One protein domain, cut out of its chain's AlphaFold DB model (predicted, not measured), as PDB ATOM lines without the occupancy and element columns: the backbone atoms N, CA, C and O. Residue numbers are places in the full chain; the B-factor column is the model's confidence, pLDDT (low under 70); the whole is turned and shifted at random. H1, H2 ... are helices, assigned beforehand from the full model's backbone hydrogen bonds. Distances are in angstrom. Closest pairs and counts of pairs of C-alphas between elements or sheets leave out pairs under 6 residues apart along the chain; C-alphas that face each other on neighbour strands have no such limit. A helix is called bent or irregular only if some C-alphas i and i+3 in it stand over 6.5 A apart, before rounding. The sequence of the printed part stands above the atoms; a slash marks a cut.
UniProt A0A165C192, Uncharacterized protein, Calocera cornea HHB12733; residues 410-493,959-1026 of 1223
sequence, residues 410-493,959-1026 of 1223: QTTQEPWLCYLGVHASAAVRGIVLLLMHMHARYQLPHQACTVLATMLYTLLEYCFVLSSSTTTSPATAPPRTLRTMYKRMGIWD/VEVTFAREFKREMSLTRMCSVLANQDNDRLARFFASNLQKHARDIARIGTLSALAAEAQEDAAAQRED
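What this domain is: This is residues 410 to 493 and 959 to 1026 of the 1223 residues of an uncharacterized protein of Calocera cornea HHB12733 (UniProt A0A165C192). Three helices, H3, H2 and H6, lie side by side with H2 in the middle, and the longest helix, H5, slants past residues 436 to 440 of H2 to meet H6 with residues 977 to 982. The short H1 packs on H5, H4 on H2 and H3, and H7 turns off from H6 at a corner, residues 1019 to 1026 sticking out. The 152 printed residues, with seven named helices, H1 to H7 in order, and no named strand, are all helix in class and compact, with a radius of gyration of the C-alphas of 16.1 A and spans of 53 by 39 by 33 A.

How they stand to each other: H1, residues 415 to 421, touches H5, residues 959 to 982, about perpendicular at 89 degrees; their closest C-alphas, Pro 415 and Met 976, are 5.1 A apart. H2, residues 426 to 442, forms a helical hairpin with H3, residues 446 to 462, at a shallow tilt of 22 degrees; C-alphas 435 and 449 come closest, at 6.3 A. H4, residues 482 to 488, only just touches H2, with 3 pairs of C-alphas within 8 A, the closest being Val 432 and Met 485 at 6.4 A. H6, residues 987 to 1006, runs the same way as H2 at a shallow tilt of 9 degrees, C-alphas 430 and 989 closest at 6.1 A. H7, residues 1009 to 1025, touches H6 about perpendicular at 82 degrees, C-alphas 1004 and 1011 closest at 5.0 A. Each O i to N i+4 pair is within hydrogen-bond range in H1, H2, H3, H4, H5 and H7, and 14 of 16 are in H6.

Where its parts are: H1 begins at C-alpha 415 (33.303, -33.364, -11.304). H5 is 35.1 A long and H6 28.9 A, with a kink of 26 degrees near residue 1000; H6 is only just irregular, C-alphas 1002 and 1005 being 6.6 A apart. H7 ends at C-alpha 1025 (9.663, -25.363, -20.655).

The domain as a whole: The C-alphas farthest apart, Thr 472 and Asp 1026, are 54.7 A apart. Residues 494 to 958 are not printed, and C-alphas 493 and 959 are 14.3 A apart across this cut. The link from H3 to H4 is long, 19 residues. The mean pLDDT of the printed part is 72.4, and 47 residues are under 70, among them residues 997 to 1026.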
ATOM      1  N   GLN A 410      44.844 -26.811 -16.472       45.16
ATOM      2  CA  GLN A 410      44.316 -26.897 -15.098       45.16
ATOM      3  C   GLN A 410      42.797 -26.660 -15.025       45.16
ATOM      4  O   GLN A 410      42.230 -26.631 -13.923       45.16
ATOM      5  N   THR A 411      42.099 -26.507 -16.162       42.88
ATOM      6  CA  THR A 411      40.632 -26.424 -16.153       42.88
ATOM      7  C   THR A 411      40.032 -27.659 -15.497       42.88
ATOM      8  O   THR A 411      40.185 -28.786 -15.949       42.88
ATOM      9  N   THR A 412      39.334 -27.397 -14.393       51.69
ATOM     10  CA  THR A 412      38.466 -28.298 -13.630       51.69
ATOM     11  C   THR A 412      38.513 -29.773 -14.043       51.69
ATOM     12  O   THR A 412      37.756 -30.169 -14.934       51.69
ATOM     13  N   GLN A 413      39.300 -30.588 -13.321       56.38
ATOM     14  CA  GLN A 413      39.102 -32.045 -13.278       56.38
ATOM     15  C   GLN A 413      37.596 -32.330 -13.269       56.38
ATOM     16  O   GLN A 413      36.867 -31.717 -12.477       56.38
ATOM     17  N   GLU A 414      37.123 -33.186 -14.184       67.94
ATOM     18  CA  GLU A 414      35.685 -33.382 -14.352       67.94
ATOM     19  C   GLU A 414      35.051 -33.711 -12.993       67.94
ATOM     20  O   GLU A 414      35.567 -34.585 -12.290       67.94
ATOM     21  N   PRO A 415      33.922 -33.085 -12.601       76.38
ATOM     22  CA  PRO A 415      33.303 -33.364 -11.304       76.38
ATOM     23  C   PRO A 415      32.987 -34.854 -11.093       76.38
ATOM     24  O   PRO A 415      32.951 -35.330  -9.961       76.38
ATOM     25  N   TRP A 416      32.821 -35.594 -12.194       77.62
ATOM     26  CA  TRP A 416      32.745 -37.049 -12.247       77.62
ATOM     27  C   TRP A 416      34.047 -37.759 -11.831       77.62
ATOM     28  O   TRP A 416      34.014 -38.632 -10.965       77.62
ATOM     29  N   LEU A 417      35.196 -37.368 -12.392       80.94
ATOM     30  CA  LEU A 417      36.511 -37.915 -12.037       80.94
ATOM     31  C   LEU A 417      36.884 -37.580 -10.587       80.94
ATOM     32  O   LEU A 417      37.339 -38.463  -9.862       80.94
ATOM     33  N   CYS A 418      36.609 -36.351 -10.136       83.81
ATOM     34  CA  CYS A 418      36.760 -35.956  -8.734       83.81
ATOM     35  C   CYS A 418      35.938 -36.848  -7.795       83.81
ATOM     36  O   CYS A 418      36.462 -37.355  -6.807       83.81
ATOM     37  N   TYR A 419      34.661 -37.079  -8.121       86.94
ATOM     38  CA  TYR A 419      33.783 -37.959  -7.351       86.94
ATOM     39  C   TYR A 419      34.329 -39.395  -7.289       86.94
ATOM     40  O   TYR A 419      34.451 -39.961  -6.202       86.94
ATOM     41  N   LEU A 420      34.716 -39.975  -8.432       85.44
ATOM     42  CA  LEU A 420      35.303 -41.320  -8.490       85.44
ATOM     43  C   LEU A 420      36.618 -41.432  -7.698       85.44
ATOM     44  O   LEU A 420      36.842 -42.452  -7.045       85.44
ATOM     45  N   GLY A 421      37.448 -40.383  -7.698       84.38
ATOM     46  CA  GLY A 421      38.728 -40.327  -6.984       84.38
ATOM     47  C   GLY A 421      38.632 -40.349  -5.452       84.38
ATOM     48  O   GLY A 421      39.637 -40.591  -4.786       84.38
ATOM     49  N   VAL A 422      37.444 -40.147  -4.868       87.38
ATOM     50  CA  VAL A 422      37.261 -40.130  -3.404       87.38
ATOM     51  C   VAL A 422      37.553 -41.478  -2.752       87.38
ATOM     52  O   VAL A 422      38.222 -41.537  -1.710       87.38
ATOM     53  N   HIS A 423      36.973 -42.541  -3.316       87.62
ATOM     54  CA  HIS A 423      37.025 -43.901  -2.787       87.62
ATOM     55  C   HIS A 423      36.436 -44.920  -3.781       87.62
ATOM     56  O   HIS A 423      35.475 -44.625  -4.500       87.62
ATOM     57  N   ALA A 424      36.944 -46.157  -3.761       83.94
ATOM     58  CA  ALA A 424      36.484 -47.237  -4.637       83.94
ATOM     59  C   ALA A 424      35.020 -47.655  -4.379       83.94
ATOM     60  O   ALA A 424      34.248 -47.826  -5.326       83.94
ATOM     61  N   SER A 425      34.607 -47.772  -3.109       85.00
ATOM     62  CA  SER A 425      33.217 -48.101  -2.747       85.00
ATOM     63  C   SER A 425      32.274 -46.911  -2.954       85.00
ATOM     64  O   SER A 425      32.471 -45.843  -2.367       85.00
ATOM     65  N   ALA A 426      31.213 -47.129  -3.740       84.75
ATOM     66  CA  ALA A 426      30.169 -46.145  -4.029       84.75
ATOM     67  C   ALA A 426      29.420 -45.667  -2.773       84.75
ATOM     68  O   ALA A 426      29.028 -44.505  -2.706       84.75
ATOM     69  N   ALA A 427      29.274 -46.526  -1.757       84.69
ATOM     70  CA  ALA A 427      28.623 -46.162  -0.499       84.69
ATOM     71  C   ALA A 427      29.389 -45.043   0.229       84.69
ATOM     72  O   ALA A 427      28.792 -44.049   0.635       84.69
ATOM     73  N   VAL A 428      30.722 -45.142   0.294       88.75
ATOM     74  CA  VAL A 428      31.584 -44.094   0.875       88.75
ATOM     75  C   VAL A 428      31.507 -42.807   0.057       88.75
ATOM     76  O   VAL A 428      31.361 -41.736   0.638       88.75
ATOM     77  N   ARG A 429      31.526 -42.884  -1.282       89.56
ATOM     78  CA  ARG A 429      31.337 -41.692  -2.131       89.56
ATOM     79  C   ARG A 429      29.978 -41.016  -1.895       89.56
ATOM     80  O   ARG A 429      29.900 -39.792  -1.872       89.56
ATOM     81  N   GLY A 430      28.917 -41.804  -1.703       87.69
ATOM     82  CA  GLY A 430      27.579 -41.320  -1.348       87.69
ATOM     83  C   GLY A 430      27.536 -40.630   0.020       87.69
ATOM     84  O   GLY A 430      27.014 -39.523   0.119       87.69
ATOM     85  N   ILE A 431      28.150 -41.231   1.047       89.69
ATOM     86  CA  ILE A 431      28.278 -40.647   2.394       89.69
ATOM     87  C   ILE A 431      29.049 -39.323   2.351       89.69
ATOM     88  O   ILE A 431      28.608 -38.346   2.947       89.69
ATOM     89  N   VAL A 432      30.155 -39.254   1.606       90.94
ATOM     90  CA  VAL A 432      30.939 -38.019   1.442       90.94
ATOM     91  C   VAL A 432      30.116 -36.920   0.767       90.94
ATOM     92  O   VAL A 432      30.058 -35.803   1.279       90.94
ATOM     93  N   LEU A 433      29.422 -37.234  -0.333       89.06
ATOM     94  CA  LEU A 433      28.540 -36.284  -1.020       89.06
ATOM     95  C   LEU A 433      27.415 -35.782  -0.096       89.06
ATOM     96  O   LEU A 433      27.122 -34.586  -0.077       89.06
ATOM     97  N   LEU A 434      26.822 -36.682   0.695       87.50
ATOM     98  CA  LEU A 434      25.777 -36.365   1.666       87.50
ATOM     99  C   LEU A 434      26.300 -35.459   2.789       87.50
ATOM    100  O   LEU A 434      25.722 -34.402   3.017       87.50
ATOM    101  N   LEU A 435      27.394 -35.824   3.464       89.62
ATOM    102  CA  LEU A 435      27.935 -35.060   4.596       89.62
ATOM    103  C   LEU A 435      28.453 -33.680   4.177       89.62
ATOM    104  O   LEU A 435      28.205 -32.701   4.876       89.62
ATOM    105  N   MET A 436      29.088 -33.565   3.006       87.19
ATOM    106  CA  MET A 436      29.482 -32.262   2.458       87.19
ATOM    107  C   MET A 436      28.268 -31.389   2.119       87.19
ATOM    108  O   MET A 436      28.304 -30.184   2.353       87.19
ATOM    109  N   HIS A 437      27.172 -31.981   1.630       82.50
ATOM    110  CA  HIS A 437      25.919 -31.255   1.416       82.50
ATOM    111  C   HIS A 437      25.256 -30.851   2.738       82.50
ATOM    112  O   HIS A 437      24.779 -29.724   2.849       82.50
ATOM    113  N   MET A 438      25.264 -31.722   3.753       81.88
ATOM    114  CA  MET A 438      24.712 -31.414   5.075       81.88
ATOM    115  C   MET A 438      25.475 -30.273   5.757       81.88
ATOM    116  O   MET A 438      24.859 -29.343   6.273       81.88
ATOM    117  N   HIS A 439      26.807 -30.288   5.695       82.88
ATOM    118  CA  HIS A 439      27.637 -29.192   6.184       82.88
ATOM    119  C   HIS A 439      27.373 -27.886   5.417       82.88
ATOM    120  O   HIS A 439      27.012 -26.887   6.033       82.88
ATOM    121  N   ALA A 440      27.456 -27.894   4.081       75.00
ATOM    122  CA  ALA A 440      27.263 -26.684   3.281       75.00
ATOM    123  C   ALA A 440      25.851 -26.075   3.429       75.00
ATOM    124  O   ALA A 440      25.711 -24.854   3.435       75.00
ATOM    125  N   ARG A 441      24.799 -26.901   3.566       70.44
ATOM    126  CA  ARG A 441      23.402 -26.432   3.661       70.44
ATOM    127  C   ARG A 441      22.929 -26.094   5.073       70.44
ATOM    128  O   ARG A 441      22.191 -25.126   5.215       70.44
ATOM    129  N   TYR A 442      23.326 -26.864   6.087       73.50
ATOM    130  CA  TYR A 442      22.821 -26.720   7.463       73.50
ATOM    131  C   TYR A 442      23.898 -26.283   8.466       73.50
ATOM    132  O   TYR A 442      23.644 -26.280   9.664       73.50
ATOM    133  N   GLN A 443      25.101 -25.934   7.990       75.38
ATOM    134  CA  GLN A 443      26.257 -25.542   8.813       75.38
ATOM    135  C   GLN A 443      26.627 -26.597   9.878       75.38
ATOM    136  O   GLN A 443      27.158 -26.271  10.939       75.38
ATOM    137  N   LEU A 444      26.367 -27.879   9.579       82.75
ATOM    138  CA  LEU A 444      26.618 -29.009  10.480       82.75
ATOM    139  C   LEU A 444      28.087 -28.992  10.964       82.75
ATOM    140  O   LEU A 444      28.986 -28.997  10.114       82.75
ATOM    141  N   PRO A 445      28.368 -28.977  12.285       84.81
ATOM    142  CA  PRO A 445      29.727 -28.805  12.796       84.81
ATOM    143  C   PRO A 445      30.730 -29.836  12.265       84.81
ATOM    144  O   PRO A 445      30.395 -30.996  12.017       84.81
ATOM    145  N   HIS A 446      31.999 -29.435  12.143       85.94
ATOM    146  CA  HIS A 446      33.073 -30.309  11.650       85.94
ATOM    147  C   HIS A 446      33.241 -31.584  12.494       85.94
ATOM    148  O   HIS A 446      33.494 -32.657  11.941       85.94
ATOM    149  N   GLN A 447      33.065 -31.479  13.816       86.88
ATOM    150  CA  GLN A 447      33.058 -32.620  14.735       86.88
ATOM    151  C   GLN A 447      31.868 -33.546  14.452       86.88
ATOM    152  O   GLN A 447      32.083 -34.724  14.183       86.88
ATOM    153  N   ALA A 448      30.640 -33.017  14.381       89.62
ATOM    154  CA  ALA A 448      29.438 -33.795  14.060       89.62
ATOM    155  C   ALA A 448      29.553 -34.530  12.710       89.62
ATOM    156  O   ALA A 448      29.250 -35.718  12.621       89.62
ATOM    157  N   CYS A 449      30.092 -33.875  11.675       90.56
ATOM    158  CA  CYS A 449      30.385 -34.521  10.390       90.56
ATOM    159  C   CYS A 449      31.398 -35.673  10.522       90.56
ATOM    160  O   CYS A 449      31.279 -36.673   9.818       90.56
ATOM    161  N   THR A 450      32.377 -35.546  11.421       91.12
ATOM    162  CA  THR A 450      33.420 -36.559  11.660       91.12
ATOM    163  C   THR A 450      32.890 -37.749  12.470       91.12
ATOM    164  O   THR A 450      33.217 -38.896  12.157       91.12
ATOM    165  N   VAL A 451      32.019 -37.500  13.453       92.31
ATOM    166  CA  VAL A 451      31.298 -38.537  14.211       92.31
ATOM    167  C   VAL A 451      30.363 -39.315  13.282       92.31
ATOM    168  O   VAL A 451      30.475 -40.537  13.197       92.31
ATOM    169  N   LEU A 452      29.520 -38.624  12.503       93.75
ATOM    170  CA  LEU A 452      28.614 -39.260  11.540       93.75
ATOM    171  C   LEU A 452      29.367 -40.060  10.471       93.75
ATOM    172  O   LEU A 452      28.973 -41.183  10.174       93.75
ATOM    173  N   ALA A 453      30.467 -39.532   9.921       91.69
ATOM    174  CA  ALA A 453      31.307 -40.287   8.990       91.69
ATOM    175  C   ALA A 453      31.835 -41.575   9.632       91.69
ATOM    176  O   ALA A 453      31.745 -42.645   9.035       91.69
ATOM    177  N   THR A 454      32.347 -41.487  10.862       90.00
ATOM    178  CA  THR A 454      32.898 -42.638  11.587       90.00
ATOM    179  C   THR A 454      31.825 -43.695  11.856       90.00
ATOM    180  O   THR A 454      32.036 -44.849  11.501       90.00
ATOM    181  N   MET A 455      30.657 -43.297  12.373       91.56
ATOM    182  CA  MET A 455      29.518 -44.187  12.637       91.56
ATOM    183  C   MET A 455      28.973 -44.848  11.360       91.56
ATOM    184  O   MET A 455      28.676 -46.039  11.343       91.56
ATOM    185  N   LEU A 456      28.859 -44.097  10.260       91.44
ATOM    186  CA  LEU A 456      28.390 -44.647   8.987       91.44
ATOM    187  C   LEU A 456      29.410 -45.616   8.370       91.44
ATOM    188  O   LEU A 456      29.010 -46.600   7.753       91.44
ATOM    189  N   TYR A 457      30.715 -45.384   8.542       90.88
ATOM    190  CA  TYR A 457      31.734 -46.321   8.067       90.88
ATOM    191  C   TYR A 457      31.821 -47.582   8.937       90.88
ATOM    192  O   TYR A 457      31.905 -48.665   8.364       90.88
ATOM    193  N   THR A 458      31.711 -47.497  10.270       87.31
ATOM    194  CA  THR A 458      31.689 -48.702  11.126       87.31
ATOM    195  C   THR A 458      30.450 -49.563  10.879       87.31
ATOM    196  O   THR A 458      30.561 -50.786  10.859       87.31
ATOM    197  N   LEU A 459      29.291 -48.963  10.576       87.94
ATOM    198  CA  LEU A 459      28.110 -49.702  10.111       87.94
ATOM    199  C   LEU A 459      28.348 -50.405   8.761       87.94
ATOM    200  O   LEU A 459      27.915 -51.540   8.575       87.94
ATOM    201  N   LEU A 460      29.065 -49.780   7.818       87.56
ATOM    202  CA  LEU A 460      29.438 -50.432   6.553       87.56
ATOM    203  C   LEU A 460      30.503 -51.529   6.729       87.56
ATOM    204  O   LEU A 460      30.488 -52.499   5.975       87.56
ATOM    205  N   GLU A 461      31.408 -51.398   7.698       85.31
ATOM    206  CA  GLU A 461      32.370 -52.441   8.084       85.31
ATOM    207  C   GLU A 461      31.640 -53.635   8.733       85.31
ATOM    208  O   GLU A 461      31.843 -54.773   8.310       85.31
ATOM    209  N   TYR A 462      30.708 -53.388   9.664       86.44
ATOM    210  CA  TYR A 462      29.862 -54.413  10.298       86.44
ATOM    211  C   TYR A 462      28.972 -55.162   9.290       86.44
ATOM    212  O   TYR A 462      28.854 -56.384   9.340       86.44
ATOM    213  N   CYS A 463      28.396 -54.451   8.317       85.25
ATOM    214  CA  CYS A 463      27.623 -55.047   7.224       85.25
ATOM    215  C   CYS A 463      28.492 -55.684   6.115       85.25
ATOM    216  O   CYS A 463      27.966 -56.020   5.054       85.25
ATOM    217  N   PHE A 464      29.810 -55.828   6.318       79.56
ATOM    218  CA  PHE A 464      30.783 -56.386   5.363       79.56
ATOM    219  C   PHE A 464      30.850 -55.669   3.993       79.56
ATOM    220  O   PHE A 464      31.372 -56.212   3.018       79.56
ATOM    221  N   VAL A 465      30.359 -54.426   3.908       78.94
ATOM    222  CA  VAL A 465      30.414 -53.566   2.707       78.94
ATOM    223  C   VAL A 465      31.778 -52.872   2.576       78.94
ATOM    224  O   VAL A 465      32.189 -52.493   1.475       78.94
ATOM    225  N   LEU A 466      32.503 -52.727   3.688       78.81
ATOM    226  CA  LEU A 466      33.907 -52.324   3.737       78.81
ATOM    227  C   LEU A 466      34.742 -53.439   4.370       78.81
ATOM    228  O   LEU A 466      34.375 -53.998   5.397       78.81
ATOM    229  N   SER A 467      35.882 -53.763   3.758       68.38
ATOM    230  CA  SER A 467      36.817 -54.750   4.306       68.38
ATOM    231  C   SER A 467      37.720 -54.108   5.358       68.38
ATOM    232  O   SER A 467      38.284 -53.038   5.113       68.38
ATOM    233  N   SER A 468      37.943 -54.800   6.478       59.50
ATOM    234  CA  SER A 468      38.773 -54.337   7.606       59.50
ATOM    235  C   SER A 468      40.237 -54.032   7.237       59.50
ATOM    236  O   SER A 468      40.940 -53.376   7.996       59.50
ATOM    237  N   SER A 469      40.693 -54.474   6.060       53.66
ATOM    238  CA  SER A 469      42.008 -54.194   5.465       53.66
ATOM    239  C   SER A 469      42.100 -52.876   4.675       53.66
ATOM    240  O   SER A 469      43.183 -52.506   4.228       53.66
ATOM    241  N   THR A 470      41.000 -52.142   4.475       52.53
ATOM    242  CA  THR A 470      41.018 -50.856   3.736       52.53
ATOM    243  C   THR A 470      41.635 -49.699   4.533       52.53
ATOM    244  O   THR A 470      42.056 -48.699   3.945       52.53
ATOM    245  N   THR A 471      41.733 -49.856   5.854       51.28
ATOM    246  CA  THR A 471      42.278 -48.892   6.825       51.28
ATOM    247  C   THR A 471      43.798 -48.733   6.757       51.28
ATOM    248  O   THR A 471      44.317 -47.704   7.179       51.28
ATOM    249  N   THR A 472      44.526 -49.712   6.208       52.91
ATOM    250  CA  THR A 472      45.995 -49.809   6.317       52.91
ATOM    251  C   THR A 472      46.775 -48.884   5.366       52.91
ATOM    252  O   THR A 472      48.003 -48.905   5.356       52.91
ATOM    253  N   SER A 473      46.099 -48.053   4.562       60.66
ATOM    254  CA  SER A 473      46.740 -47.008   3.750       60.66
ATOM    255  C   SER A 473      45.917 -45.712   3.750       60.66
ATOM    256  O   SER A 473      44.713 -45.749   3.477       60.66
ATOM    257  N   PRO A 474      46.536 -44.534   3.983       59.00
ATOM    258  CA  PRO A 474      45.825 -43.252   4.042       59.00
ATOM    259  C   PRO A 474      45.246 -42.804   2.687       59.00
ATOM    260  O   PRO A 474      44.396 -41.909   2.641       59.00
ATOM    261  N   ALA A 475      45.670 -43.430   1.583       60.66
ATOM    262  CA  ALA A 475      45.072 -43.234   0.264       60.66
ATOM    263  C   ALA A 475      43.765 -44.033   0.088       60.66
ATOM    264  O   ALA A 475      42.840 -43.540  -0.555       60.66
ATOM    265  N   THR A 476      43.663 -45.235   0.672       68.56
ATOM    266  CA  THR A 476      42.501 -46.128   0.508       68.56
ATOM    267  C   THR A 476      41.472 -46.013   1.625       68.56
ATOM    268  O   THR A 476      40.298 -46.237   1.359       68.56
ATOM    269  N   ALA A 477      41.867 -45.644   2.846       81.12
ATOM    270  CA  ALA A 477      40.947 -45.534   3.979       81.12
ATOM    271  C   ALA A 477      39.796 -44.539   3.694       81.12
ATOM    272  O   ALA A 477      40.022 -43.531   3.008       81.12
ATOM    273  N   PRO A 478      38.570 -44.761   4.201       86.44
ATOM    274  CA  PRO A 478      37.445 -43.856   3.966       86.44
ATOM    275  C   PRO A 478      37.657 -42.501   4.683       86.44
ATOM    276  O   PRO A 478      38.118 -42.468   5.826       86.44
ATOM    277  N   PRO A 479      37.358 -41.353   4.042       88.94
ATOM    278  CA  PRO A 479      37.709 -40.040   4.584       88.94
ATOM    279  C   PRO A 479      36.752 -39.639   5.716       88.94
ATOM    280  O   PRO A 479      35.569 -39.399   5.477       88.94
ATOM    281  N   ARG A 480      37.262 -39.566   6.955       88.31
ATOM    282  CA  ARG A 480      36.459 -39.258   8.157       88.31
ATOM    283  C   ARG A 480      36.239 -37.759   8.406       88.31
ATOM    284  O   ARG A 480      35.162 -37.388   8.844       88.31
ATOM    285  N   THR A 481      37.200 -36.884   8.094       88.12
ATOM    286  CA  THR A 481      37.079 -35.430   8.341       88.12
ATOM    287  C   THR A 481      36.720 -34.642   7.077       88.12
ATOM    288  O   THR A 481      37.207 -34.953   5.986       88.12
ATOM    289  N   LEU A 482      35.945 -33.555   7.221       85.50
ATOM    290  CA  LEU A 482      35.575 -32.668   6.102       85.50
ATOM    291  C   LEU A 482      36.792 -32.159   5.312       85.50
ATOM    292  O   LEU A 482      36.753 -32.141   4.087       85.50
ATOM    293  N   ARG A 483      37.905 -31.808   5.979       84.88
ATOM    294  CA  ARG A 483      39.151 -31.368   5.311       84.88
ATOM    295  C   ARG A 483      39.671 -32.422   4.321       84.88
ATOM    296  O   ARG A 483      40.112 -32.069   3.230       84.88
ATOM    297  N   THR A 484      39.578 -33.704   4.673       85.88
ATOM    298  CA  THR A 484      39.970 -34.822   3.799       85.88
ATOM    299  C   THR A 484      38.929 -35.081   2.706       85.88
ATOM    300  O   THR A 484      39.308 -35.396   1.579       85.88
ATOM    301  N   MET A 485      37.638 -34.898   2.998       89.00
ATOM    302  CA  MET A 485      36.561 -34.979   2.001       89.00
ATOM    303  C   MET A 485      36.725 -33.914   0.905       89.00
ATOM    304  O   MET A 485      36.821 -34.271  -0.268       89.00
ATOM    305  N   TYR A 486      36.871 -32.636   1.281       84.94
ATOM    306  CA  TYR A 486      37.180 -31.522   0.372       84.94
ATOM    307  C   TYR A 486      38.419 -31.816  -0.491       84.94
ATOM    308  O   TYR A 486      38.338 -31.762  -1.720       84.94
ATOM    309  N   LYS A 487      39.528 -32.233   0.149       83.31
ATOM    310  CA  LYS A 487      40.789 -32.602  -0.518       83.31
ATOM    311  C   LYS A 487      40.605 -33.678  -1.590       83.31
ATOM    312  O   LYS A 487      41.127 -33.526  -2.691       83.31
ATOM    313  N   ARG A 488      39.882 -34.764  -1.292       84.94
ATOM    314  CA  ARG A 488      39.677 -35.861  -2.256       84.94
ATOM    315  C   ARG A 488      38.622 -35.556  -3.325       84.94
ATOM    316  O   ARG A 488      38.713 -36.102  -4.414       84.94
ATOM    317  N   MET A 489      37.660 -34.678  -3.041       84.12
ATOM    318  CA  MET A 489      36.627 -34.234  -3.992       84.12
ATOM    319  C   MET A 489      37.112 -33.144  -4.966       84.12
ATOM    320  O   MET A 489      36.323 -32.667  -5.779       84.12
ATOM    321  N   GLY A 490      38.369 -32.694  -4.879       77.19
ATOM    322  CA  GLY A 490      38.885 -31.602  -5.716       77.19
ATOM    323  C   GLY A 490      38.231 -30.238  -5.440       77.19
ATOM    324  O   GLY A 490      38.318 -29.330  -6.272       77.19
ATOM    325  N   ILE A 491      37.552 -30.096  -4.293       77.19
ATOM    326  CA  ILE A 491      36.843 -28.880  -3.886       77.19
ATOM    327  C   ILE A 491      37.755 -28.106  -2.935       77.19
ATOM    328  O   ILE A 491      37.869 -28.422  -1.751       77.19
ATOM    329  N   TRP A 492      38.406 -27.089  -3.490       68.25
ATOM    330  CA  TRP A 492      39.425 -26.273  -2.837       68.25
ATOM    331  C   TRP A 492      39.094 -24.784  -2.953       68.25
ATOM    332  O   TRP A 492      38.238 -24.376  -3.741       68.25
ATOM    333  N   ASP A 493      39.822 -23.964  -2.202       67.62
ATOM    334  CA  ASP A 493      39.739 -22.510  -2.267       67.62
ATOM    335  C   ASP A 493      40.391 -22.020  -3.582       67.62
ATOM    336  O   ASP A 493      41.595 -21.791  -3.649       67.62
ATOM    337  N   VAL A 959      36.878 -12.366   7.302       82.81
ATOM    338  CA  VAL A 959      35.444 -12.618   7.066       82.81
ATOM    339  C   VAL A 959      35.173 -12.779   5.574       82.81
ATOM    340  O   VAL A 959      34.525 -13.731   5.150       82.81
ATOM    341  N   GLU A 960      35.732 -11.876   4.777       84.19
ATOM    342  CA  GLU A 960      35.619 -11.842   3.327       84.19
ATOM    343  C   GLU A 960      36.225 -13.107   2.692       84.19
ATOM    344  O   GLU A 960      35.613 -13.706   1.807       84.19
ATOM    345  N   VAL A 961      37.370 -13.579   3.202       81.75
ATOM    346  CA  VAL A 961      37.976 -14.865   2.809       81.75
ATOM    347  C   VAL A 961      37.091 -16.059   3.189       81.75
ATOM    348  O   VAL A 961      36.918 -16.958   2.368       81.75
ATOM    349  N   THR A 962      36.495 -16.080   4.387       82.31
ATOM    350  CA  THR A 962      35.566 -17.151   4.799       82.31
ATOM    351  C   THR A 962      34.297 -17.174   3.940       82.31
ATOM    352  O   THR A 962      33.862 -18.244   3.521       82.31
ATOM    353  N   PHE A 963      33.733 -16.014   3.594       81.50
ATOM    354  CA  PHE A 963      32.579 -15.929   2.695       81.50
ATOM    355  C   PHE A 963      32.907 -16.409   1.271       81.50
ATOM    356  O   PHE A 963      32.146 -17.192   0.707       81.50
ATOM    357  N   ALA A 964      34.048 -16.000   0.699       79.38
ATOM    358  CA  ALA A 964      34.477 -16.460  -0.627       79.38
ATOM    359  C   ALA A 964      34.737 -17.977  -0.666       79.38
ATOM    360  O   ALA A 964      34.352 -18.654  -1.621       79.38
ATOM    361  N   ARG A 965      35.337 -18.511   0.404       80.56
ATOM    362  CA  ARG A 965      35.577 -19.940   0.638       80.56
ATOM    363  C   ARG A 965      34.291 -20.757   0.601       80.56
ATOM    364  O   ARG A 965      34.180 -21.659  -0.228       80.56
ATOM    365  N   GLU A 966      33.314 -20.433   1.442       77.44
ATOM    366  CA  GLU A 966      32.064 -21.203   1.494       77.44
ATOM    367  C   GLU A 966      31.220 -21.026   0.224       77.44
ATOM    368  O   GLU A 966      30.701 -22.009  -0.304       77.44
ATOM    369  N   PHE A 967      31.197 -19.827  -0.370       75.12
ATOM    370  CA  PHE A 967      30.553 -19.599  -1.666       75.12
ATOM    371  C   PHE A 967      31.139 -20.486  -2.783       75.12
ATOM    372  O   PHE A 967      30.399 -21.193  -3.473       75.12
ATOM    373  N   LYS A 968      32.472 -20.518  -2.946       74.38
ATOM    374  CA  LYS A 968      33.140 -21.364  -3.956       74.38
ATOM    375  C   LYS A 968      32.935 -22.862  -3.691       74.38
ATOM    376  O   LYS A 968      32.789 -23.627  -4.650       74.38
ATOM    377  N   ARG A 969      32.868 -23.290  -2.424       77.19
ATOM    378  CA  ARG A 969      32.552 -24.679  -2.033       77.19
ATOM    379  C   ARG A 969      31.128 -25.068  -2.414       77.19
ATOM    380  O   ARG A 969      30.941 -26.099  -3.061       77.19
ATOM    381  N   GLU A 970      30.142 -24.234  -2.088       73.38
ATOM    382  CA  GLU A 970      28.732 -24.488  -2.395       73.38
ATOM    383  C   GLU A 970      28.481 -24.534  -3.911       73.38
ATOM    384  O   GLU A 970      27.814 -25.452  -4.403       73.38
ATOM    385  N   MET A 971      29.079 -23.614  -4.679       70.56
ATOM    386  CA  MET A 971      29.020 -23.626  -6.147       70.56
ATOM    387  C   MET A 971      29.660 -24.893  -6.738       70.56
ATOM    388  O   MET A 971      29.055 -25.556  -7.584       70.56
ATOM    389  N   SER A 972      30.841 -25.289  -6.248       74.75
ATOM    390  CA  SER A 972      31.543 -26.500  -6.706       74.75
ATOM    391  C   SER A 972      30.743 -27.777  -6.428       74.75
ATOM    392  O   SER A 972      30.596 -28.626  -7.311       74.75
ATOM    393  N   LEU A 973      30.170 -27.896  -5.227       76.38
ATOM    394  CA  LEU A 973      29.321 -29.023  -4.840       76.38
ATOM    395  C   LEU A 973      28.028 -29.066  -5.671       76.38
ATOM    396  O   LEU A 973      27.593 -30.138  -6.086       76.38
ATOM    397  N   THR A 974      27.440 -27.907  -5.975       73.62
ATOM    398  CA  THR A 974      26.234 -27.800  -6.815       73.62
ATOM    399  C   THR A 974      26.511 -28.238  -8.254       73.62
ATOM    400  O   THR A 974      25.758 -29.047  -8.800       73.62
ATOM    401  N   ARG A 975      27.630 -27.791  -8.847       73.00
ATOM    402  CA  ARG A 975      28.095 -28.256 -10.165       73.00
ATOM    403  C   ARG A 975      28.316 -29.770 -10.172       73.00
ATOM    404  O   ARG A 975      27.893 -30.436 -11.114       73.00
ATOM    405  N   MET A 976      28.907 -30.327  -9.113       78.75
ATOM    406  CA  MET A 976      29.086 -31.775  -8.982       78.75
ATOM    407  C   MET A 976      27.744 -32.517  -8.908       78.75
ATOM    408  O   MET A 976      27.535 -33.444  -9.684       78.75
ATOM    409  N   CYS A 977      26.794 -32.081  -8.073       79.12
ATOM    410  CA  CYS A 977      25.447 -32.663  -8.039       79.12
ATOM    411  C   CYS A 977      24.724 -32.567  -9.395       79.12
ATOM    412  O   CYS A 977      24.012 -33.496  -9.762       79.12
ATOM    413  N   SER A 978      24.909 -31.486 -10.160       75.38
ATOM    414  CA  SER A 978      24.340 -31.357 -11.511       75.38
ATOM    415  C   SER A 978      24.882 -32.419 -12.478       75.38
ATOM    416  O   SER A 978      24.106 -33.095 -13.152       75.38
ATOM    417  N   VAL A 979      26.199 -32.654 -12.485       78.44
ATOM    418  CA  VAL A 979      26.814 -33.728 -13.287       78.44
ATOM    419  C   VAL A 979      26.362 -35.112 -12.800       78.44
ATOM    420  O   VAL A 979      25.958 -35.948 -13.603       78.44
ATOM    421  N   LEU A 980      26.359 -35.351 -11.483       83.62
ATOM    422  CA  LEU A 980      26.003 -36.649 -10.896       83.62
ATOM    423  C   LEU A 980      24.526 -37.031 -11.084       83.62
ATOM    424  O   LEU A 980      24.230 -38.221 -11.200       83.62
ATOM    425  N   ALA A 981      23.613 -36.058 -11.160       81.69
ATOM    426  CA  ALA A 981      22.195 -36.291 -11.438       81.69
ATOM    427  C   ALA A 981      21.910 -36.655 -12.909       81.69
ATOM    428  O   ALA A 981      20.911 -37.316 -13.183       81.69
ATOM    429  N   ASN A 982      22.783 -36.251 -13.840       76.88
ATOM    430  CA  ASN A 982      22.582 -36.396 -15.288       76.88
ATOM    431  C   ASN A 982      23.433 -37.510 -15.939       76.88
ATOM    432  O   ASN A 982      23.336 -37.725 -17.145       76.88
ATOM    433  N   GLN A 983      24.259 -38.230 -15.170       78.38
ATOM    434  CA  GLN A 983      25.074 -39.357 -15.655       78.38
ATOM    435  C   GLN A 983      24.414 -40.717 -15.397       78.38
ATOM    436  O   GLN A 983      23.811 -40.935 -14.340       78.38
ATOM    437  N   ASP A 984      24.562 -41.664 -16.331       77.94
ATOM    438  CA  ASP A 984      23.888 -42.969 -16.247       77.94
ATOM    439  C   ASP A 984      24.679 -44.082 -15.517       77.94
ATOM    440  O   ASP A 984      24.107 -45.109 -15.143       77.94
ATOM    441  N   ASN A 985      25.964 -43.852 -15.237       78.69
ATOM    442  CA  ASN A 985      26.937 -44.871 -14.824       78.69
ATOM    443  C   ASN A 985      26.804 -45.319 -13.354       78.69
ATOM    444  O   ASN A 985      26.797 -46.516 -13.074       78.69
ATOM    445  N   ASP A 986      26.688 -44.380 -12.411       81.69
ATOM    446  CA  ASP A 986      26.499 -44.669 -10.982       81.69
ATOM    447  C   ASP A 986      25.076 -44.270 -10.561       81.69
ATOM    448  O   ASP A 986      24.728 -43.088 -10.450       81.69
ATOM    449  N   ARG A 987      24.226 -45.285 -10.361       82.81
ATOM    450  CA  ARG A 987      22.817 -45.120  -9.964       82.81
ATOM    451  C   ARG A 987      22.663 -44.593  -8.537       82.81
ATOM    452  O   ARG A 987      21.687 -43.899  -8.267       82.81
ATOM    453  N   LEU A 988      23.601 -44.905  -7.640       81.62
ATOM    454  CA  LEU A 988      23.562 -44.451  -6.250       81.62
ATOM    455  C   LEU A 988      23.950 -42.971  -6.178       81.62
ATOM    456  O   LEU A 988      23.246 -42.181  -5.549       81.62
ATOM    457  N   ALA A 989      24.999 -42.582  -6.907       82.94
ATOM    458  CA  ALA A 989      25.386 -41.188  -7.086       82.94
ATOM    459  C   ALA A 989      24.244 -40.350  -7.676       82.94
ATOM    460  O   ALA A 989      23.954 -39.270  -7.165       82.94
ATOM    461  N   ARG A 990      23.541 -40.875  -8.695       85.06
ATOM    462  CA  ARG A 990      22.355 -40.226  -9.272       85.06
ATOM    463  C   ARG A 990      21.222 -40.098  -8.267       85.06
ATOM    464  O   ARG A 990      20.681 -39.011  -8.114       85.06
ATOM    465  N   PHE A 991      20.874 -41.175  -7.562       83.62
ATOM    466  CA  PHE A 991      19.807 -41.155  -6.561       83.62
ATOM    467  C   PHE A 991      20.072 -40.104  -5.475       83.62
ATOM    468  O   PHE A 991      19.191 -39.291  -5.192       83.62
ATOM    469  N   PHE A 992      21.291 -40.059  -4.925       83.00
ATOM    470  CA  PHE A 992      21.676 -39.008  -3.985       83.00
ATOM    471  C   PHE A 992      21.625 -37.628  -4.642       83.00
ATOM    472  O   PHE A 992      20.899 -36.771  -4.154       83.00
ATOM    473  N   ALA A 993      22.304 -37.403  -5.768       83.19
ATOM    474  CA  ALA A 993      22.355 -36.092  -6.413       83.19
ATOM    475  C   ALA A 993      20.963 -35.545  -6.785       83.19
ATOM    476  O   ALA A 993      20.640 -34.408  -6.441       83.19
ATOM    477  N   SER A 994      20.100 -36.355  -7.404       79.31
ATOM    478  CA  SER A 994      18.728 -35.969  -7.752       79.31
ATOM    479  C   SER A 994      17.850 -35.715  -6.522       79.31
ATOM    480  O   SER A 994      16.988 -34.840  -6.570       79.31
ATOM    481  N   ASN A 995      18.038 -36.438  -5.412       78.00
ATOM    482  CA  ASN A 995      17.271 -36.188  -4.189       78.00
ATOM    483  C   ASN A 995      17.811 -34.994  -3.391       78.00
ATOM    484  O   ASN A 995      17.004 -34.208  -2.901       78.00
ATOM    485  N   LEU A 996      19.127 -34.783  -3.331       76.00
ATOM    486  CA  LEU A 996      19.739 -33.576  -2.767       76.00
ATOM    487  C   LEU A 996      19.295 -32.329  -3.552       76.00
ATOM    488  O   LEU A 996      18.945 -31.322  -2.947       76.00
ATOM    489  N   GLN A 997      19.182 -32.414  -4.885       69.38
ATOM    490  CA  GLN A 997      18.555 -31.367  -5.701       69.38
ATOM    491  C   GLN A 997      17.064 -31.153  -5.383       69.38
ATOM    492  O   GLN A 997      16.611 -30.016  -5.391       69.38
ATOM    493  N   LYS A 998      16.270 -32.202  -5.114       64.12
ATOM    494  CA  LYS A 998      14.851 -32.041  -4.718       64.12
ATOM    495  C   LYS A 998      14.713 -31.342  -3.365       64.12
ATOM    496  O   LYS A 998      14.053 -30.316  -3.292       64.12
ATOM    497  N   HIS A 999      15.414 -31.817  -2.337       57.94
ATOM    498  CA  HIS A 999      15.370 -31.198  -1.009       57.94
ATOM    499  C   HIS A 999      15.914 -29.758  -1.052       57.94
ATOM    500  O   HIS A 999      15.378 -28.876  -0.390       57.94
ATOM    501  N   ALA A1000      16.902 -29.481  -1.913       51.53
ATOM    502  CA  ALA A1000      17.364 -28.123  -2.190       51.53
ATOM    503  C   ALA A1000      16.300 -27.194  -2.811       51.53
ATOM    504  O   ALA A1000      16.410 -25.987  -2.607       51.53
ATOM    505  N   ARG A1001      15.299 -27.723  -3.536       45.31
ATOM    506  CA  ARG A1001      14.158 -26.962  -4.085       45.31
ATOM    507  C   ARG A1001      13.100 -26.690  -3.023       45.31
ATOM    508  O   ARG A1001      12.672 -25.551  -2.880       45.31
ATOM    509  N   ASP A1002      12.722 -27.694  -2.234       38.38
ATOM    510  CA  ASP A1002      11.751 -27.503  -1.144       38.38
ATOM    511  C   ASP A1002      12.279 -26.504  -0.090       38.38
ATOM    512  O   ASP A1002      11.532 -25.667   0.423       38.38
ATOM    513  N   ILE A1003      13.598 -26.511   0.143       40.62
ATOM    514  CA  ILE A1003      14.318 -25.593   1.042       40.62
ATOM    515  C   ILE A1003      14.728 -24.272   0.351       40.62
ATOM    516  O   ILE A1003      15.197 -23.352   1.020       40.62
ATOM    517  N   ALA A1004      14.450 -24.068  -0.946       38.59
ATOM    518  CA  ALA A1004      14.636 -22.758  -1.595       38.59
ATOM    519  C   ALA A1004      13.813 -21.647  -0.910       38.59
ATOM    520  O   ALA A1004      14.254 -20.502  -0.825       38.59
ATOM    521  N   ARG A1005      12.692 -22.020  -0.273       39.88
ATOM    522  CA  ARG A1005      11.882 -21.167   0.620       39.88
ATOM    523  C   ARG A1005      12.656 -20.579   1.811       39.88
ATOM    524  O   ARG A1005      12.221 -19.579   2.371       39.88
ATOM    525  N   ILE A1006      13.785 -21.182   2.189       39.84
ATOM    526  CA  ILE A1006      14.678 -20.755   3.281       39.84
ATOM    527  C   ILE A1006      15.892 -19.961   2.733       39.84
ATOM    528  O   ILE A1006      16.548 -19.234   3.474       39.84
ATOM    529  N   GLY A1007      16.126 -19.984   1.412       43.44
ATOM    530  CA  GLY A1007      16.911 -18.965   0.701       43.44
ATOM    531  C   GLY A1007      18.423 -19.191   0.578       43.44
ATOM    532  O   GLY A1007      19.164 -18.215   0.620       43.44
ATOM    533  N   THR A1008      18.903 -20.430   0.419       45.47
ATOM    534  CA  THR A1008      20.344 -20.730   0.226       45.47
ATOM    535  C   THR A1008      20.899 -20.223  -1.118       45.47
ATOM    536  O   THR A1008      20.182 -20.225  -2.112       45.47
ATOM    537  N   LEU A1009      22.192 -19.881  -1.203       40.25
ATOM    538  CA  LEU A1009      22.853 -19.373  -2.425       40.25
ATOM    539  C   LEU A1009      22.709 -20.322  -3.628       40.25
ATOM    540  O   LEU A1009      22.272 -19.898  -4.694       40.25
ATOM    541  N   SER A1010      23.003 -21.613  -3.457       36.47
ATOM    542  CA  SER A1010      22.792 -22.655  -4.477       36.47
ATOM    543  C   SER A1010      21.316 -22.865  -4.792       36.47
ATOM    544  O   SER A1010      20.954 -23.057  -5.948       36.47
ATOM    545  N   ALA A1011      20.447 -22.788  -3.779       38.44
ATOM    546  CA  ALA A1011      19.006 -22.890  -3.979       38.44
ATOM    547  C   ALA A1011      18.446 -21.692  -4.761       38.44
ATOM    548  O   ALA A1011      17.460 -21.855  -5.458       38.44
ATOM    549  N   LEU A1012      19.098 -20.526  -4.702       44.53
ATOM    550  CA  LEU A1012      18.724 -19.306  -5.420       44.53
ATOM    551  C   LEU A1012      19.355 -19.200  -6.807       44.53
ATOM    552  O   LEU A1012      18.718 -18.685  -7.720       44.53
ATOM    553  N   ALA A1013      20.568 -19.723  -6.990       38.62
ATOM    554  CA  ALA A1013      21.109 -19.989  -8.317       38.62
ATOM    555  C   ALA A1013      20.209 -20.998  -9.051       38.62
ATOM    556  O   ALA A1013      19.836 -20.751 -10.192       38.62
ATOM    557  N   ALA A1014      19.772 -22.058  -8.360       36.78
ATOM    558  CA  ALA A1014      18.785 -23.003  -8.866       36.78
ATOM    559  C   ALA A1014      17.397 -22.368  -9.053       36.78
ATOM    560  O   ALA A1014      16.811 -22.586 -10.095       36.78
ATOM    561  N   GLU A1015      16.874 -21.545  -8.135       40.72
ATOM    562  CA  GLU A1015      15.573 -20.860  -8.296       40.72
ATOM    563  C   GLU A1015      15.609 -19.862  -9.462       40.72
ATOM    564  O   GLU A1015      14.637 -19.767 -10.196       40.72
ATOM    565  N   ALA A1016      16.734 -19.180  -9.709       41.19
ATOM    566  CA  ALA A1016      16.916 -18.333 -10.888       41.19
ATOM    567  C   ALA A1016      17.076 -19.159 -12.178       41.19
ATOM    568  O   ALA A1016      16.480 -18.825 -13.200       41.19
ATOM    569  N   GLN A1017      17.830 -20.264 -12.130       39.19
ATOM    570  CA  GLN A1017      17.944 -21.221 -13.232       39.19
ATOM    571  C   GLN A1017      16.657 -22.031 -13.454       39.19
ATOM    572  O   GLN A1017      16.494 -22.563 -14.543       39.19
ATOM    573  N   GLU A1018      15.730 -22.095 -12.494       40.78
ATOM    574  CA  GLU A1018      14.429 -22.771 -12.589       40.78
ATOM    575  C   GLU A1018      13.269 -21.808 -12.861       40.78
ATOM    576  O   GLU A1018      12.326 -22.228 -13.516       40.78
ATOM    577  N   ASP A1019      13.348 -20.516 -12.524       42.28
ATOM    578  CA  ASP A1019      12.531 -19.480 -13.182       42.28
ATOM    579  C   ASP A1019      12.921 -19.413 -14.673       42.28
ATOM    580  O   ASP A1019      12.048 -19.337 -15.533       42.28
ATOM    581  N   ALA A1020      14.216 -19.533 -15.000       40.22
ATOM    582  CA  ALA A1020      14.716 -19.603 -16.376       40.22
ATOM    583  C   ALA A1020      14.445 -20.947 -17.083       40.22
ATOM    584  O   ALA A1020      14.159 -20.969 -18.278       40.22
ATOM    585  N   ALA A1021      14.523 -22.085 -16.386       36.56
ATOM    586  CA  ALA A1021      14.165 -23.381 -16.965       36.56
ATOM    587  C   ALA A1021      12.645 -23.523 -17.091       36.56
ATOM    588  O   ALA A1021      12.187 -24.048 -18.099       36.56
ATOM    589  N   ALA A1022      11.865 -22.957 -16.164       39.94
ATOM    590  CA  ALA A1022      10.435 -22.763 -16.359       39.94
ATOM    591  C   ALA A1022      10.188 -21.890 -17.592       39.94
ATOM    592  O   ALA A1022       9.458 -22.337 -18.456       39.94
ATOM    593  N   GLN A1023      10.863 -20.746 -17.777       45.03
ATOM    594  CA  GLN A1023      10.782 -19.958 -19.026       45.03
ATOM    595  C   GLN A1023      11.174 -20.760 -20.293       45.03
ATOM    596  O   GLN A1023      10.703 -20.446 -21.382       45.03
ATOM    597  N   ARG A1024      12.004 -21.809 -20.179       42.09
ATOM    598  CA  ARG A1024      12.410 -22.701 -21.291       42.09
ATOM    599  C   ARG A1024      11.493 -23.910 -21.528       42.09
ATOM    600  O   ARG A1024      11.533 -24.473 -22.627       42.09
ATOM    601  N   GLU A1025      10.717 -24.339 -20.532       41.88
ATOM    602  CA  GLU A1025       9.663 -25.363 -20.655       41.88
ATOM    603  C   GLU A1025       8.311 -24.724 -21.018       41.88
ATOM    604  O   GLU A1025       7.621 -25.198 -21.921       41.88
ATOM    605  N   ASP A1026       8.000 -23.578 -20.409       42.16
ATOM    606  CA  ASP A1026       6.925 -22.622 -20.713       42.16
ATOM    607  C   ASP A1026       7.254 -21.858 -22.018       42.16
ATOM    608  O   ASP A1026       7.221 -20.633 -22.090       42.16
TER     609      ASP A1026